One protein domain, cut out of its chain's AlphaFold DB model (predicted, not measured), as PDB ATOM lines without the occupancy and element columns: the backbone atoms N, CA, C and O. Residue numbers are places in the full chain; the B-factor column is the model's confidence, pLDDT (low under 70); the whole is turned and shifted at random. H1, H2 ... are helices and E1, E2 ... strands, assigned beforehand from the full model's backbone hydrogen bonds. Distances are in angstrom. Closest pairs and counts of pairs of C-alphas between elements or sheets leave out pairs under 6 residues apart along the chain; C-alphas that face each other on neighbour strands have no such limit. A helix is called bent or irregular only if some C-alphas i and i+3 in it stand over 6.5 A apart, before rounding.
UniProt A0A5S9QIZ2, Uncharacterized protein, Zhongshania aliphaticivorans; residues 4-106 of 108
ATOM      1  N   VAL A   4     -23.389  67.038 -35.078       96.81
ATOM      2  CA  VAL A   4     -22.524  65.957 -35.550       96.81
ATOM      3  C   VAL A   4     -23.314  65.035 -36.472       96.81
ATOM      4  O   VAL A   4     -24.507  64.821 -36.269       96.81
ATOM      5  N   LEU A   5     -22.648  64.492 -37.490       97.50
ATOM      6  CA  LEU A   5     -23.230  63.475 -38.361       97.50
ATOM      7  C   LEU A   5     -22.970  62.085 -37.778       97.50
ATOM      8  O   LEU A   5     -21.821  61.751 -37.487       97.50
ATOM      9  N   ILE A   6     -24.030  61.294 -37.617       96.81
ATOM     10  CA  ILE A   6     -23.973  59.893 -37.178       96.81
ATOM     11  C   ILE A   6     -24.895  59.083 -38.088       96.81
ATOM     12  O   ILE A   6     -26.074  59.406 -38.204       96.81
ATOM     13  N   HIS A   7     -24.377  58.049 -38.756       94.81
ATOM     14  CA  HIS A   7     -25.124  57.236 -39.727       94.81
ATOM     15  C   HIS A   7     -25.805  58.042 -40.853       94.81
ATOM     16  O   HIS A   7     -26.771  57.587 -41.461       94.81
ATOM     17  N   GLY A   8     -25.262  59.221 -41.170       94.69
ATOM     18  CA  GLY A   8     -25.798  60.130 -42.187       94.69
ATOM     19  C   GLY A   8     -26.861  61.109 -41.682       94.69
ATOM     20  O   GLY A   8     -27.236  62.001 -42.442       94.69
ATOM     21  N   ASP A   9     -27.284  60.999 -40.421       95.44
ATOM     22  CA  ASP A   9     -28.240  61.909 -39.788       95.44
ATOM     23  C   ASP A   9     -27.520  62.981 -38.960       95.44
ATOM     24  O   ASP A   9     -26.462  62.731 -38.381       95.44
ATOM     25  N   GLU A  10     -28.101  64.181 -38.887       97.50
ATOM     26  CA  GLU A  10     -27.582  65.287 -38.078       97.50
ATOM     27  C   GLU A  10     -28.163  65.244 -36.659       97.50
ATOM     28  O   GLU A  10     -29.378  65.284 -36.466       97.50
ATOM     29  N   TRP A  11     -27.281  65.200 -35.663       97.06
ATOM     30  CA  TRP A  11     -27.617  65.164 -34.241       97.06
ATOM     31  C   TRP A  11     -27.101  66.416 -33.549       97.06
ATOM     32  O   TRP A  11     -25.983  66.859 -33.818       97.06
ATOM     33  N   LYS A  12     -27.871  66.968 -32.607       97.56
ATOM     34  CA  LYS A  12     -27.331  67.988 -31.708       97.56
ATOM     35  C   LYS A  12     -26.414  67.313 -30.702       97.56
ATOM     36  O   LYS A  12     -26.812  66.347 -30.056       97.56
ATOM     37  N   LEU A  13     -25.207  67.842 -30.534       96.50
ATOM     38  CA  LEU A  13     -24.241  67.246 -29.612       96.50
ATOM     39  C   LEU A  13     -24.752  67.251 -28.161       96.50
ATOM     40  O   LEU A  13     -24.514  66.299 -27.425       96.50
ATOM     41  N   GLU A  14     -25.497  68.291 -27.775       97.12
ATOM     42  CA  GLU A  14     -26.102  68.420 -26.442       97.12
ATOM     43  C   GLU A  14     -27.086  67.289 -26.102       97.12
ATOM     44  O   GLU A  14     -27.137  66.883 -24.946       97.12
ATOM     45  N   ASP A  15     -27.788  66.730 -27.097       97.00
ATOM     46  CA  ASP A  15     -28.806  65.686 -26.898       97.00
ATOM     47  C   ASP A  15     -28.199  64.300 -26.610       97.00
ATOM     48  O   ASP A  15     -28.919  63.398 -26.197       97.00
ATOM     49  N   ILE A  16     -26.896  64.116 -26.857       97.38
ATOM     50  CA  ILE A  16     -26.185  62.832 -26.693       97.38
ATOM     51  C   ILE A  16     -24.972  62.938 -25.760       97.38
ATOM     52  O   ILE A  16     -24.184  61.999 -25.614       97.38
ATOM     53  N   GLN A  17     -24.756  64.115 -25.166       97.38
ATOM     54  CA  GLN A  17     -23.552  64.412 -24.396       97.38
ATOM     55  C   GLN A  17     -23.484  63.591 -23.102       97.38
ATOM     56  O   GLN A  17     -22.387  63.197 -22.686       97.38
ATOM     57  N   GLU A  18     -24.625  63.320 -22.467       98.00
ATOM     58  CA  GLU A  18     -24.697  62.505 -21.251       98.00
ATOM     59  C   GLU A  18     -24.347  61.043 -21.554       98.00
ATOM     60  O   GLU A  18     -23.483  60.463 -20.891       98.00
ATOM     61  N   GLU A  19     -24.913  60.479 -22.621       98.25
ATOM     62  CA  GLU A  19     -24.645  59.122 -23.096       98.25
ATOM     63  C   GLU A  19     -23.181  58.954 -23.499       98.25
ATOM     64  O   GLU A  19     -22.552  57.958 -23.133       98.25
ATOM     65  N   ILE A  20     -22.607  59.934 -24.208       97.94
ATOM     66  CA  ILE A  20     -21.178  59.945 -24.549       97.94
ATOM     67  C   ILE A  20     -20.330  59.913 -23.276       97.94
ATOM     68  O   ILE A  20     -19.379  59.132 -23.189       97.94
ATOM     69  N   SER A  21     -20.658  60.762 -22.300       97.81
ATOM     70  CA  SER A  21     -19.887  60.885 -21.060       97.81
ATOM     71  C   SER A  21     -19.928  59.583 -20.262       97.81
ATOM     72  O   SER A  21     -18.874  59.050 -19.923       97.81
ATOM     73  N   TRP A  22     -21.116  59.002 -20.078       97.94
ATOM     74  CA  TRP A  22     -21.274  57.706 -19.422       97.94
ATOM     75  C   TRP A  22     -20.538  56.586 -20.171       97.94
ATOM     76  O   TRP A  22     -19.834  55.783 -19.552       97.94
ATOM     77  N   CYS A  23     -20.634  56.544 -21.506       97.94
ATOM     78  CA  CYS A  23     -19.976  55.520 -22.317       97.94
ATOM     79  C   CYS A  23     -18.444  55.574 -22.222       97.94
ATOM     80  O   CYS A  23     -17.800  54.527 -22.287       97.94
ATOM     81  N   ARG A  24     -17.839  56.757 -22.052       97.44
ATOM     82  CA  ARG A  24     -16.378  56.914 -21.893       97.44
ATOM     83  C   ARG A  24     -15.828  56.293 -20.612       97.44
ATOM     84  O   ARG A  24     -14.643  55.977 -20.560       97.44
ATOM     85  N   GLU A  25     -16.670  56.104 -19.604       97.25
ATOM     86  CA  GLU A  25     -16.289  55.497 -18.325       97.25
ATOM     87  C   GLU A  25     -16.371  53.963 -18.346       97.25
ATOM     88  O   GLU A  25     -15.914  53.299 -17.415       97.25
ATOM     89  N   GLN A  26     -16.938  53.379 -19.407       97.44
ATOM     90  CA  GLN A  26     -17.130  51.935 -19.511       97.44
ATOM     91  C   GLN A  26     -15.952  51.244 -20.209       97.44
ATOM     92  O   GLN A  26     -15.235  51.821 -21.025       97.44
ATOM     93  N   SER A  27     -15.786  49.950 -19.925       96.75
ATOM     94  CA  SER A  27     -14.847  49.084 -20.642       96.75
ATOM     95  C   SER A  27     -15.571  48.308 -21.735       96.75
ATOM     96  O   SER A  27     -16.494  47.549 -21.458       96.75
ATOM     97  N   TRP A  28     -15.125  48.474 -22.976       97.56
ATOM     98  CA  TRP A  28     -15.830  47.979 -24.155       97.56
ATOM     99  C   TRP A  28     -15.056  46.884 -24.887       97.56
ATOM    100  O   TRP A  28     -13.862  47.028 -25.150       97.56
ATOM    101  N   ILE A  29     -15.750  45.821 -25.295       97.56
ATOM    102  CA  ILE A  29     -15.184  44.728 -26.099       97.56
ATOM    103  C   ILE A  29     -15.912  44.662 -27.437       97.56
ATOM    104  O   ILE A  29     -17.139  44.597 -27.479       97.56
ATOM    105  N   LYS A  30     -15.164  44.646 -28.544       96.81
ATOM    106  CA  LYS A  30     -15.748  44.507 -29.882       96.81
ATOM    107  C   LYS A  30     -16.362  43.116 -30.055       96.81
ATOM    108  O   LYS A  30     -15.677  42.116 -29.841       96.81
ATOM    109  N   GLN A  31     -17.621  43.046 -30.476       96.62
ATOM    110  CA  GLN A  31     -18.345  41.795 -30.711       96.62
ATOM    111  C   GLN A  31     -19.224  41.887 -31.962       96.62
ATOM    112  O   GLN A  31     -19.677  42.967 -32.349       96.62
ATOM    113  N   LYS A  32     -19.464  40.734 -32.597       96.75
ATOM    114  CA  LYS A  32     -20.533  40.588 -33.592       96.75
ATOM    115  C   LYS A  32     -21.850  40.331 -32.877       96.75
ATOM    116  O   LYS A  32     -21.858  39.631 -31.865       96.75
ATOM    117  N   PHE A  33     -22.938  40.869 -33.410       96.62
ATOM    118  CA  PHE A  33     -24.258  40.534 -32.902       96.62
ATOM    119  C   PHE A  33     -24.661  39.136 -33.381       96.62
ATOM    120  O   PHE A  33     -24.286  38.674 -34.458       96.62
ATOM    121  N   THR A  34     -25.387  38.411 -32.544       95.62
ATOM    122  CA  THR A  34     -25.971  37.119 -32.905       95.62
ATOM    123  C   THR A  34     -27.298  37.022 -32.187       95.62
ATOM    124  O   THR A  34     -27.357  37.218 -30.969       95.62
ATOM    125  N   ALA A  35     -28.352  36.737 -32.947       96.75
ATOM    126  CA  ALA A  35     -29.685  36.644 -32.385       96.75
ATOM    127  C   ALA A  35     -29.721  35.528 -31.336       96.75
ATOM    128  O   ALA A  35     -29.134  34.455 -31.509       96.75
ATOM    129  N   SER A  36     -30.418  35.784 -30.237       96.38
ATOM    130  CA  SER A  36     -30.567  34.826 -29.141       96.38
ATOM    131  C   SER A  36     -32.011  34.770 -28.679       96.38
ATOM    132  O   SER A  36     -32.853  35.556 -29.114       96.38
ATOM    133  N   ASP A  37     -32.320  33.803 -27.829       98.00
ATOM    134  CA  ASP A  37     -33.672  33.655 -27.317       98.00
ATOM    135  C   ASP A  37     -34.064  34.886 -26.489       98.00
ATOM    136  O   ASP A  37     -33.241  35.480 -25.785       98.00
ATOM    137  N   ALA A  38     -35.334  35.268 -26.569       97.50
ATOM    138  CA  ALA A  38     -35.899  36.338 -25.759       97.50
ATOM    139  C   ALA A  38     -36.980  35.810 -24.832       97.50
ATOM    140  O   ALA A  38     -37.689  34.863 -25.153       97.50
ATOM    141  N   VAL A  39     -37.164  36.501 -23.713       97.69
ATOM    142  CA  VAL A  39     -38.396  36.433 -22.938       97.69
ATOM    143  C   VAL A  39     -39.331  37.511 -23.458       97.69
ATOM    144  O   VAL A  39     -39.025  38.702 -23.373       97.69
ATOM    145  N   LYS A  40     -40.494  37.092 -23.947       97.19
ATOM    146  CA  LYS A  40     -41.601  37.993 -24.255       97.19
ATOM    147  C   LYS A  40     -42.599  37.975 -23.110       97.19
ATOM    148  O   LYS A  40     -43.105  36.923 -22.720       97.19
ATOM    149  N   GLN A  41     -42.916  39.154 -22.591       95.19
ATOM    150  CA  GLN A  41     -43.908  39.350 -21.544       95.19
ATOM    151  C   GLN A  41     -44.823  40.518 -21.920       95.19
ATOM    152  O   GLN A  41     -44.456  41.685 -21.789       95.19
ATOM    153  N   LYS A  42     -46.045  40.211 -22.374       92.38
ATOM    154  CA  LYS A  42     -46.966  41.202 -22.963       92.38
ATOM    155  C   LYS A  42     -46.279  41.957 -24.119       92.38
ATOM    156  O   LYS A  42     -45.970  41.334 -25.128       92.38
ATOM    157  N   ASN A  43     -46.017  43.256 -23.948       90.19
ATOM    158  CA  ASN A  43     -45.350  44.121 -24.928       90.19
ATOM    159  C   ASN A  43     -43.865  44.359 -24.609       90.19
ATOM    160  O   ASN A  43     -43.243  45.209 -25.237       90.19
ATOM    161  N   HIS A  44     -43.306  43.659 -23.620       91.19
ATOM    162  CA  HIS A  44     -41.911  43.803 -23.226       91.19
ATOM    163  C   HIS A  44     -41.097  42.599 -23.697       91.19
ATOM    164  O   HIS A  44     -41.502  41.451 -23.491       91.19
ATOM    165  N   TRP A  45     -39.953  42.884 -24.311       94.62
ATOM    166  CA  TRP A  45     -39.004  41.905 -24.817       94.62
ATOM    167  C   TRP A  45     -37.658  42.138 -24.155       94.62
ATOM    168  O   TRP A  45     -37.218  43.276 -24.018       94.62
ATOM    169  N   ARG A  46     -37.005  41.057 -23.746       93.81
ATOM    170  CA  ARG A  46     -35.631  41.095 -23.247       93.81
ATOM    171  C   ARG A  46     -34.913  39.811 -23.604       93.81
ATOM    172  O   ARG A  46     -35.553  38.774 -23.762       93.81
ATOM    173  N   LYS A  47     -33.587  39.857 -23.639       95.19
ATOM    174  CA  LYS A  47     -32.760  38.659 -23.774       95.19
ATOM    175  C   LYS A  47     -33.088  37.630 -22.682       95.19
ATOM    176  O   LYS A  47     -33.267  37.989 -21.513       95.19
ATOM    177  N   TYR A  48     -33.185  36.364 -23.077       96.56
ATOM    178  CA  TYR A  48     -33.334  35.234 -22.167       96.56
ATOM    179  C   TYR A  48     -31.993  34.885 -21.518       96.56
ATOM    180  O   TYR A  48     -30.954  34.834 -22.180       96.56
ATOM    181  N   ILE A  49     -32.025  34.623 -20.214       94.81
ATOM    182  CA  ILE A  49     -30.890  34.152 -19.426       94.81
ATOM    183  C   ILE A  49     -31.103  32.661 -19.130       94.81
ATOM    184  O   ILE A  49     -32.046  32.315 -18.413       94.81
ATOM    185  N   PRO A  50     -30.240  31.757 -19.630       94.81
ATOM    186  CA  PRO A  50     -30.379  30.326 -19.382       94.81
ATOM    187  C   PRO A  50     -30.522  29.991 -17.894       94.81
ATOM    188  O   PRO A  50     -29.689  30.370 -17.074       94.81
ATOM    189  N   GLY A  51     -31.586  29.259 -17.557       93.94
ATOM    190  CA  GLY A  51     -31.886  28.835 -16.185       93.94
ATOM    191  C   GLY A  51     -32.686  29.836 -15.346       93.94
ATOM    192  O   GLY A  51     -33.023  29.519 -14.206       93.94
ATOM    193  N   GLU A  52     -33.033  31.013 -15.876       95.75
ATOM    194  CA  GLU A  52     -33.919  31.931 -15.162       95.75
ATOM    195  C   GLU A  52     -35.364  31.411 -15.090       95.75
ATOM    196  O   GLU A  52     -35.851  30.699 -15.974       95.75
ATOM    197  N   VAL A  53     -36.082  31.813 -14.040       96.12
ATOM    198  CA  VAL A  53     -37.510  31.520 -13.905       96.12
ATOM    199  C   VAL A  53     -38.305  32.515 -14.740       96.12
ATOM    200  O   VAL A  53     -38.314  33.715 -14.460       96.12
ATOM    201  N   ILE A  54     -39.023  32.010 -15.742       96.00
ATOM    202  CA  ILE A  54     -39.909  32.833 -16.564       96.00
ATOM    203  C   ILE A  54     -41.165  33.194 -15.759       96.00
ATOM    204  O   ILE A  54     -41.858  32.292 -15.274       96.00
ATOM    205  N   PRO A  55     -41.498  34.491 -15.608       91.38
ATOM    206  CA  PRO A  55     -42.724  34.904 -14.938       91.38
ATOM    207  C   PRO A  55     -43.964  34.289 -15.590       91.38
ATOM    208  O   PRO A  55     -44.010  34.087 -16.804       91.38
ATOM    209  N   LYS A  56     -45.016  34.047 -14.800       95.00
ATOM    210  CA  LYS A  56     -46.284  33.508 -15.312       95.00
ATOM    211  C   LYS A  56     -46.797  34.350 -16.488       95.00
ATOM    212  O   LYS A  56     -46.988  35.558 -16.355       95.00
ATOM    213  N   GLY A  57     -47.063  33.687 -17.613       94.00
ATOM    214  CA  GLY A  57     -47.524  34.329 -18.847       94.00
ATOM    215  C   GLY A  57     -46.410  34.916 -19.720       94.00
ATOM    216  O   GLY A  57     -46.725  35.572 -20.708       94.00
ATOM    217  N   GLY A  58     -45.139  34.711 -19.364       96.50
ATOM    218  CA  GLY A  58     -44.015  34.911 -20.271       96.50
ATOM    219  C   GLY A  58     -43.768  33.681 -21.144       96.50
ATOM    220  O   GLY A  58     -44.062  32.555 -20.737       96.50
ATOM    221  N   GLU A  59     -43.209  33.904 -22.329       97.06
ATOM    222  CA  GLU A  59     -42.765  32.850 -23.245       97.06
ATOM    223  C   GLU A  59     -41.304  33.071 -23.647       97.06
ATOM    224  O   GLU A  59     -40.868  34.216 -23.802       97.06
ATOM    225  N   ILE A  60     -40.549  31.978 -23.801       97.88
ATOM    226  CA  ILE A  60     -39.229  32.015 -24.436       97.88
ATOM    227  C   ILE A  60     -39.460  31.917 -25.941       97.88
ATOM    228  O   ILE A  60     -40.027  30.936 -26.419       97.88
ATOM    229  N   VAL A  61     -39.023  32.931 -26.675       97.75
ATOM    230  CA  VAL A  61     -39.113  32.997 -28.131       97.75
ATOM    231  C   VAL A  61     -37.724  32.732 -28.704       97.75
ATOM    232  O   VAL A  61     -36.824  33.554 -28.487       97.75
ATOM    233  N   PRO A  62     -37.526  31.614 -29.429       97.56
ATOM    234  CA  PRO A  62     -36.257  31.324 -30.077       97.56
ATOM    235  C   PRO A  62     -35.838  32.455 -31.010       97.56
ATOM    236  O   PRO A  62     -36.654  32.912 -31.811       97.56
ATOM    237  N   LYS A  63     -34.585  32.914 -30.902       96.56
ATOM    238  CA  LYS A  63     -34.072  34.080 -31.656       96.56
ATOM    239  C   LYS A  63     -34.922  35.362 -31.539       96.56
ATOM    240  O   LYS A  63     -34.866  36.215 -32.416       96.56
ATOM    241  N   GLY A  64     -35.717  35.513 -30.478       96.81
ATOM    242  CA  GLY A  64     -36.578  36.686 -30.291       96.81
ATOM    243  C   GLY A  64     -35.845  37.954 -29.841       96.81
ATOM    244  O   GLY A  64     -36.442  39.022 -29.831       96.81
ATOM    245  N   HIS A  65     -34.579  37.849 -29.426       96.81
ATOM    246  CA  HIS A  65     -33.695  38.992 -29.222       96.81
ATOM    247  C   HIS A  65     -32.839  39.116 -30.480       96.81
ATOM    248  O   HIS A  65     -31.772  38.506 -30.587       96.81
ATOM    249  N   ASP A  66     -33.392  39.821 -31.460       96.62
ATOM    250  CA  ASP A  66     -32.923  39.895 -32.845       96.62
ATOM    251  C   ASP A  66     -32.161  41.189 -33.167       96.62
ATOM    252  O   ASP A  66     -31.512  41.276 -34.212       96.62
ATOM    253  N   HIS A  67     -32.183  42.164 -32.259       96.88
ATOM    254  CA  HIS A  67     -31.392  43.381 -32.349       96.88
ATOM    255  C   HIS A  67     -31.097  43.989 -30.976       96.88
ATOM    256  O   HIS A  67     -31.747  43.690 -29.972       96.88
ATOM    257  N   GLU A  68     -30.113  44.879 -30.981       97.19
ATOM    258  CA  GLU A  68     -29.754  45.801 -29.907       97.19
ATOM    259  C   GLU A  68     -29.717  47.227 -30.450       97.19
ATOM    260  O   GLU A  68     -29.681  47.448 -31.664       97.19
ATOM    261  N   HIS A  69     -29.693  48.208 -29.555       97.00
ATOM    262  CA  HIS A  69     -29.583  49.617 -29.921       97.00
ATOM    263  C   HIS A  69     -28.268  50.210 -29.426       97.00
ATOM    264  O   HIS A  69     -27.809  49.916 -28.323       97.00
ATOM    265  N   CYS A  70     -27.663  51.075 -30.238       98.06
ATOM    266  CA  CYS A  70     -26.536  51.884 -29.800       98.06
ATOM    267  C   CYS A  70     -26.959  52.792 -28.634       98.06
ATOM    268  O   CYS A  70     -27.895  53.572 -28.773       98.06
ATOM    269  N   GLN A  71     -26.216  52.755 -27.530       98.38
ATOM    270  CA  GLN A  71     -26.469  53.549 -26.326       98.38
ATOM    271  C   GLN A  71     -26.414  55.068 -26.563       98.38
ATOM    272  O   GLN A  71     -26.932  55.814 -25.743       98.38
ATOM    273  N   ILE A  72     -25.781  55.523 -27.651       98.19
ATOM    274  CA  ILE A  72     -25.592  56.950 -27.964       98.19
ATOM    275  C   ILE A  72     -26.600  57.425 -29.019       98.19
ATOM    276  O   ILE A  72     -27.269  58.430 -28.822       98.19
ATOM    277  N   CYS A  73     -26.716  56.716 -30.146       97.38
ATOM    278  CA  CYS A  73     -27.506  57.173 -31.300       97.38
ATOM    279  C   CYS A  73     -28.728  56.301 -31.617       97.38
ATOM    280  O   CYS A  73     -29.374  56.504 -32.640       97.38
ATOM    281  N   TRP A  74     -29.020  55.285 -30.799       96.94
ATOM    282  CA  TRP A  74     -30.141  54.348 -30.971       96.94
ATOM    283  C   TRP A  74     -30.145  53.505 -32.258       96.94
ATOM    284  O   TRP A  74     -31.064  52.708 -32.476       96.94
ATOM    285  N   TRP A  75     -29.094  53.602 -33.078       96.69
ATOM    286  CA  TRP A  75     -28.923  52.780 -34.272       96.69
ATOM    287  C   TRP A  75     -29.058  51.289 -33.961       96.69
ATOM    288  O   TRP A  75     -28.495  50.801 -32.980       96.69
ATOM    289  N   SER A  76     -29.794  50.568 -34.809       96.69
ATOM    290  CA  SER A  76     -30.043  49.136 -34.637       96.69
ATOM    291  C   SER A  76     -28.829  48.302 -35.048       96.69
ATOM    292  O   SER A  76     -28.321  48.419 -36.165       96.69
ATOM    293  N   ILE A  77     -28.395  47.419 -34.154       97.69
ATOM    294  CA  ILE A  77     -27.313  46.455 -34.353       97.69
ATOM    295  C   ILE A  77     -27.954  45.067 -34.363       97.69
ATOM    296  O   ILE A  77     -28.576  44.667 -33.386       97.69
ATOM    297  N   SER A  78     -27.854  44.346 -35.477       97.12
ATOM    298  CA  SER A  78     -28.580  43.089 -35.712       97.12
ATOM    299  C   SER A  78     -27.816  42.166 -36.659       97.12
ATOM    300  O   SER A  78     -26.837  42.575 -37.286       97.12
ATOM    301  N   GLU A  79     -28.246  40.907 -36.784       95.94
ATOM    302  CA  GLU A  79     -27.644  39.983 -37.749       95.94
ATOM    303  C   GLU A  79     -27.804  40.535 -39.177       95.94
ATOM    304  O   GLU A  79     -28.908  40.758 -39.668       95.94
ATOM    305  N   SER A  80     -26.682  40.767 -39.858       93.88
ATOM    306  CA  SER A  80     -26.657  41.319 -41.213       93.88
ATOM    307  C   SER A  80     -25.397  40.891 -41.959       93.88
ATOM    308  O   SER A  80     -24.354  40.633 -41.349       93.88
ATOM    309  N   GLU A  81     -25.477  40.845 -43.287       91.81
ATOM    310  CA  GLU A  81     -24.297  40.718 -44.150       91.81
ATOM    311  C   GLU A  81     -23.455  41.999 -44.153       91.81
ATOM    312  O   GLU A  81     -22.250  41.936 -44.390       91.81
ATOM    313  N   ASP A  82     -24.067  43.146 -43.838       88.00
ATOM    314  CA  ASP A  82     -23.378  44.422 -43.684       88.00
ATOM    315  C   ASP A  82     -22.612  44.455 -42.345       88.00
ATOM    316  O   ASP A  82     -23.229  44.517 -41.270       88.00
ATOM    317  N   PRO A  83     -21.264  44.457 -42.360       79.50
ATOM    318  CA  PRO A  83     -20.474  44.457 -41.135       79.50
ATOM    319  C   PRO A  83     -20.676  45.715 -40.289       79.50
ATOM    320  O   PRO A  83     -20.361  45.686 -39.105       79.50
ATOM    321  N   THR A  84     -21.169  46.817 -40.854       83.06
ATOM    322  CA  THR A  84     -21.449  48.048 -40.097       83.06
ATOM    323  C   THR A  84     -22.703  47.922 -39.227       83.06
ATOM    324  O   THR A  84     -22.818  48.624 -38.223       83.06
ATOM    325  N   LYS A  85     -23.598  46.984 -39.565       90.31
ATOM    326  CA  LYS A  85     -24.865  46.720 -38.862       90.31
ATOM    327  C   LYS A  85     -24.811  45.495 -37.949       90.31
ATOM    328  O   LYS A  85     -25.614  45.400 -37.030       90.31
ATOM    329  N   ASN A  86     -23.854  44.590 -38.170       94.62
ATOM    330  CA  ASN A  86     -23.712  43.325 -37.432       94.62
ATOM    331  C   ASN A  86     -22.581  43.326 -36.389       94.62
ATOM    332  O   ASN A  86     -22.154  42.285 -35.891       94.62
ATOM    333  N   GLN A  87     -22.012  44.478 -36.059       96.12
ATOM    334  CA  GLN A  87     -20.989  44.521 -35.020       96.12
ATOM    335  C   GLN A  87     -21.035  45.824 -34.242       96.12
ATOM    336  O   GLN A  87     -21.405  46.880 -34.756       96.12
ATOM    337  N   GLY A  88     -20.586  45.738 -33.001       96.69
ATOM    338  CA  GLY A  88     -20.492  46.864 -32.097       96.69
ATOM    339  C   GLY A  88     -19.505  46.575 -30.985       96.69
ATOM    340  O   GLY A  88     -18.722  45.625 -31.034       96.69
ATOM    341  N   TYR A  89     -19.545  47.430 -29.985       97.75
ATOM    342  CA  TYR A  89     -18.765  47.338 -28.772       97.75
ATOM    343  C   TYR A  89     -19.720  47.099 -27.609       97.75
ATOM    344  O   TYR A  89     -20.743  47.771 -27.518       97.75
ATOM    345  N   VAL A  90     -19.395  46.141 -26.741       97.94
ATOM    346  CA  VAL A  90     -20.278  45.668 -25.666       97.94
ATOM    347  C   VAL A  90     -19.657  45.929 -24.298       97.94
ATOM    348  O   VAL A  90     -18.476  45.637 -24.091       97.94
ATOM    349  N   SER A  91     -20.470  46.448 -23.376       97.50
ATOM    350  CA  SER A  91     -20.180  46.573 -21.944       97.50
ATOM    351  C   SER A  91     -21.426  46.169 -21.153       97.50
ATOM    352  O   SER A  91     -22.454  46.848 -21.198       97.50
ATOM    353  N   GLY A  92     -21.379  45.030 -20.458       94.31
ATOM    354  CA  GLY A  92     -22.559  44.471 -19.790       94.31
ATOM    355  C   GLY A  92     -23.690  44.166 -20.782       94.31
ATOM    356  O   GLY A  92     -23.524  43.327 -21.664       94.31
ATOM    357  N   HIS A  93     -24.831  44.842 -20.624       93.31
ATOM    358  CA  HIS A  93     -25.992  44.746 -21.522       93.31
ATOM    359  C   HIS A  93     -26.062  45.877 -22.558       93.31
ATOM    360  O   HIS A  93     -27.012  45.938 -23.325       93.31
ATOM    361  N   HIS A  94     -25.083  46.781 -22.572       97.50
ATOM    362  CA  HIS A  94     -25.087  47.938 -23.457       97.50
ATOM    363  C   HIS A  94     -24.276  47.659 -24.714       97.50
ATOM    364  O   HIS A  94     -23.209  47.038 -24.657       97.50
ATOM    365  N   TRP A  95     -24.766  48.186 -25.831       98.06
ATOM    366  CA  TRP A  95     -24.095  48.151 -27.119       98.06
ATOM    367  C   TRP A  95     -23.805  49.564 -27.602       98.06
ATOM    368  O   TRP A  95     -24.608  50.474 -27.433       98.06
ATOM    369  N   VAL A  96     -22.666  49.745 -28.258       98.31
ATOM    370  CA  VAL A  96     -22.342  50.959 -29.009       98.31
ATOM    371  C   VAL A  96     -21.959  50.560 -30.428       98.31
ATOM    372  O   VAL A  96     -21.171  49.634 -30.634       98.31
ATOM    373  N   CYS A  97     -22.528  51.238 -31.428       97.75
ATOM    374  CA  CYS A  97     -22.188  50.983 -32.825       97.75
ATOM    375  C   CYS A  97     -20.728  51.369 -33.111       97.75
ATOM    376  O   CYS A  97     -20.101  52.149 -32.389       97.75
ATOM    377  N   THR A  98     -20.163  50.822 -34.185       96.50
ATOM    378  CA  THR A  98     -18.751  51.073 -34.529       96.50
ATOM    379  C   THR A  98     -18.434  52.551 -34.780       96.50
ATOM    380  O   THR A  98     -17.356  53.003 -34.396       96.50
ATOM    381  N   GLU A  99     -19.372  53.303 -35.359       96.69
ATOM    382  CA  GLU A  99     -19.222  54.735 -35.629       96.69
ATOM    383  C   GLU A  99     -19.167  55.557 -34.334       96.69
ATOM    384  O   GLU A  99     -18.200  56.285 -34.114       96.69
ATOM    385  N   CYS A 100     -20.134  55.386 -33.426       97.56
ATOM    386  CA  CYS A 100     -20.136  56.096 -32.145       97.56
ATOM    387  C   CYS A 100     -18.930  55.730 -31.272       97.56
ATOM    388  O   CYS A 100     -18.371  56.607 -30.612       97.56
ATOM    389  N   TYR A 101     -18.490  54.466 -31.289       97.50
ATOM    390  CA  TYR A 101     -17.291  54.068 -30.553       97.50
ATOM    391  C   TYR A 101     -16.048  54.817 -31.053       97.50
ATOM    392  O   TYR A 101     -15.313  55.391 -30.250       97.50
ATOM    393  N   GLY A 102     -15.839  54.860 -32.374       96.12
ATOM    394  CA  GLY A 102     -14.699  55.551 -32.982       96.12
ATOM    395  C   GLY A 102     -14.766  57.077 -32.864       96.12
ATOM    396  O   GLY A 102     -13.738  57.724 -32.679       96.12
ATOM    397  N   ASN A 103     -15.964  57.659 -32.938       95.75
ATOM    398  CA  ASN A 103     -16.139  59.109 -32.876       95.75
ATOM    399  C   ASN A 103     -16.023  59.660 -31.452       95.75
ATOM    400  O   ASN A 103     -15.472  60.750 -31.271       95.75
ATOM    401  N   PHE A 104     -16.537  58.934 -30.452       96.94
ATOM    402  CA  PHE A 104     -16.766  59.501 -29.123       96.94
ATOM    403  C   PHE A 104     -16.042  58.794 -27.978       96.94
ATOM    404  O   PHE A 104     -15.781  59.458 -26.975       96.94
ATOM    405  N   ILE A 105     -15.719  57.501 -28.089       96.69
ATOM    406  CA  ILE A 105     -15.223  56.699 -26.955       96.69
ATOM    407  C   ILE A 105     -13.726  56.421 -27.065       96.69
ATOM    408  O   ILE A 105     -12.992  56.649 -26.104       96.69
ATOM    409  N   GLN A 106     -13.259  55.916 -28.209       90.19
ATOM    410  CA  GLN A 106     -11.850  55.580 -28.376       90.19
ATOM    411  C   GLN A 106     -10.979  56.853 -28.297       90.19
ATOM    412  O   GLN A 106     -11.327  57.860 -28.921       90.19
TER     413      GLN A 106
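What this domain is: This is residues 4 to 106 of the 108 residues of an uncharacterized protein of Zhongshania aliphaticivorans (UniProt A0A5S9QIZ2). The model has two lobes joined by two short stretches of backbone, residues 33 to 35 and Asp 66: a small head of one three-stranded sheet, E5, E4 and E6, and a larger lobe around a second three-stranded sheet, E3, E9 and E10. In the larger lobe H2 packs on the sheet, the hairpin E7 and E8 sits near E10 and E9, and H1 with the hairpin E1 and E2 lies toward the end far from the head. The printed part has 103 residues with two named helices and ten named strands, in the order E1 E2 H1 E3 E4 E5 E6 E7 E8 E9 E10 H2; the sheets are antiparallel and the class is mixed, helices and strands. It is only just compact, close to loose, with a radius of gyration of the C-alphas of 15.2 A and spans of 44 by 30 by 25 A.

Where its parts are: One sheet has E3, residues 29 to 32, E9, residues 87 to 91, 13.3 A long, and E10, residues 94 to 97. H2, residues 98 to 105, follows and ends with C-alpha 105 at (-15.223, 56.699, -26.955). The other has E4, residues 36 to 41, 16.0 A long, E5, residues 44 to 47, and E6, residues 59 to 65, 12.5 A long. E7, residues 67 to 69, pairs with E8, residues 76 to 78. E1, residues 4 to 6, begins with C-alpha 4 at (-22.524, 65.957, -35.550); E2, residues 9 to 12, leads into H1, residues 13 to 24, 15.1 A long. H1 is irregular: C-alphas 15 and 18 are 7.7 A apart.

How they stand to each other: In the order E3, E9, E10, N 31 and O 88 are 2.9 A apart, and N 89 and O 96 of the hairpin E9 and E10 2.8 A. H2 is on this sheet at a height over the sheet of 9.0 A, over E9 and along the strands, at 2 degrees to E9 on the local plane; the closest C-alphas of the two are those of Gly 88 and Thr 98, 5.2 A. H1 touches H2 with residues 20 to 24 alone, closest at the C-alphas of Arg 24 and Ile 105, 5.2 A, about perpendicular at 86 degrees. In H2 every O i to N i+4 pair is within hydrogen-bond range; in H1, 6 of 8 are. The closest C-alphas of E7 and E10 are those of His 69 and Trp 95, 6.3 A. In the hairpin E7 and E8, N 77 and O 68 are 2.8 A apart. E6 runs on into E7 across a break of 1 residue, at 72 degrees. In the order E5, E4, E6, N 39 and O 46 are 2.8 A apart, and N 61 and O 38 2.8 A. E3 and E4 are apart. In the hairpin E1 and E2, N 4 and O 11 are 2.9 A apart.

The domain as a whole: The C-alphas farthest apart are those of Val 4 and Lys 56, 45.0 A. The printed part has no cut. The link from E5 to E6, 11 residues, is long. The mean pLDDT of the printed part is 95.9, and no printed residue is under 70.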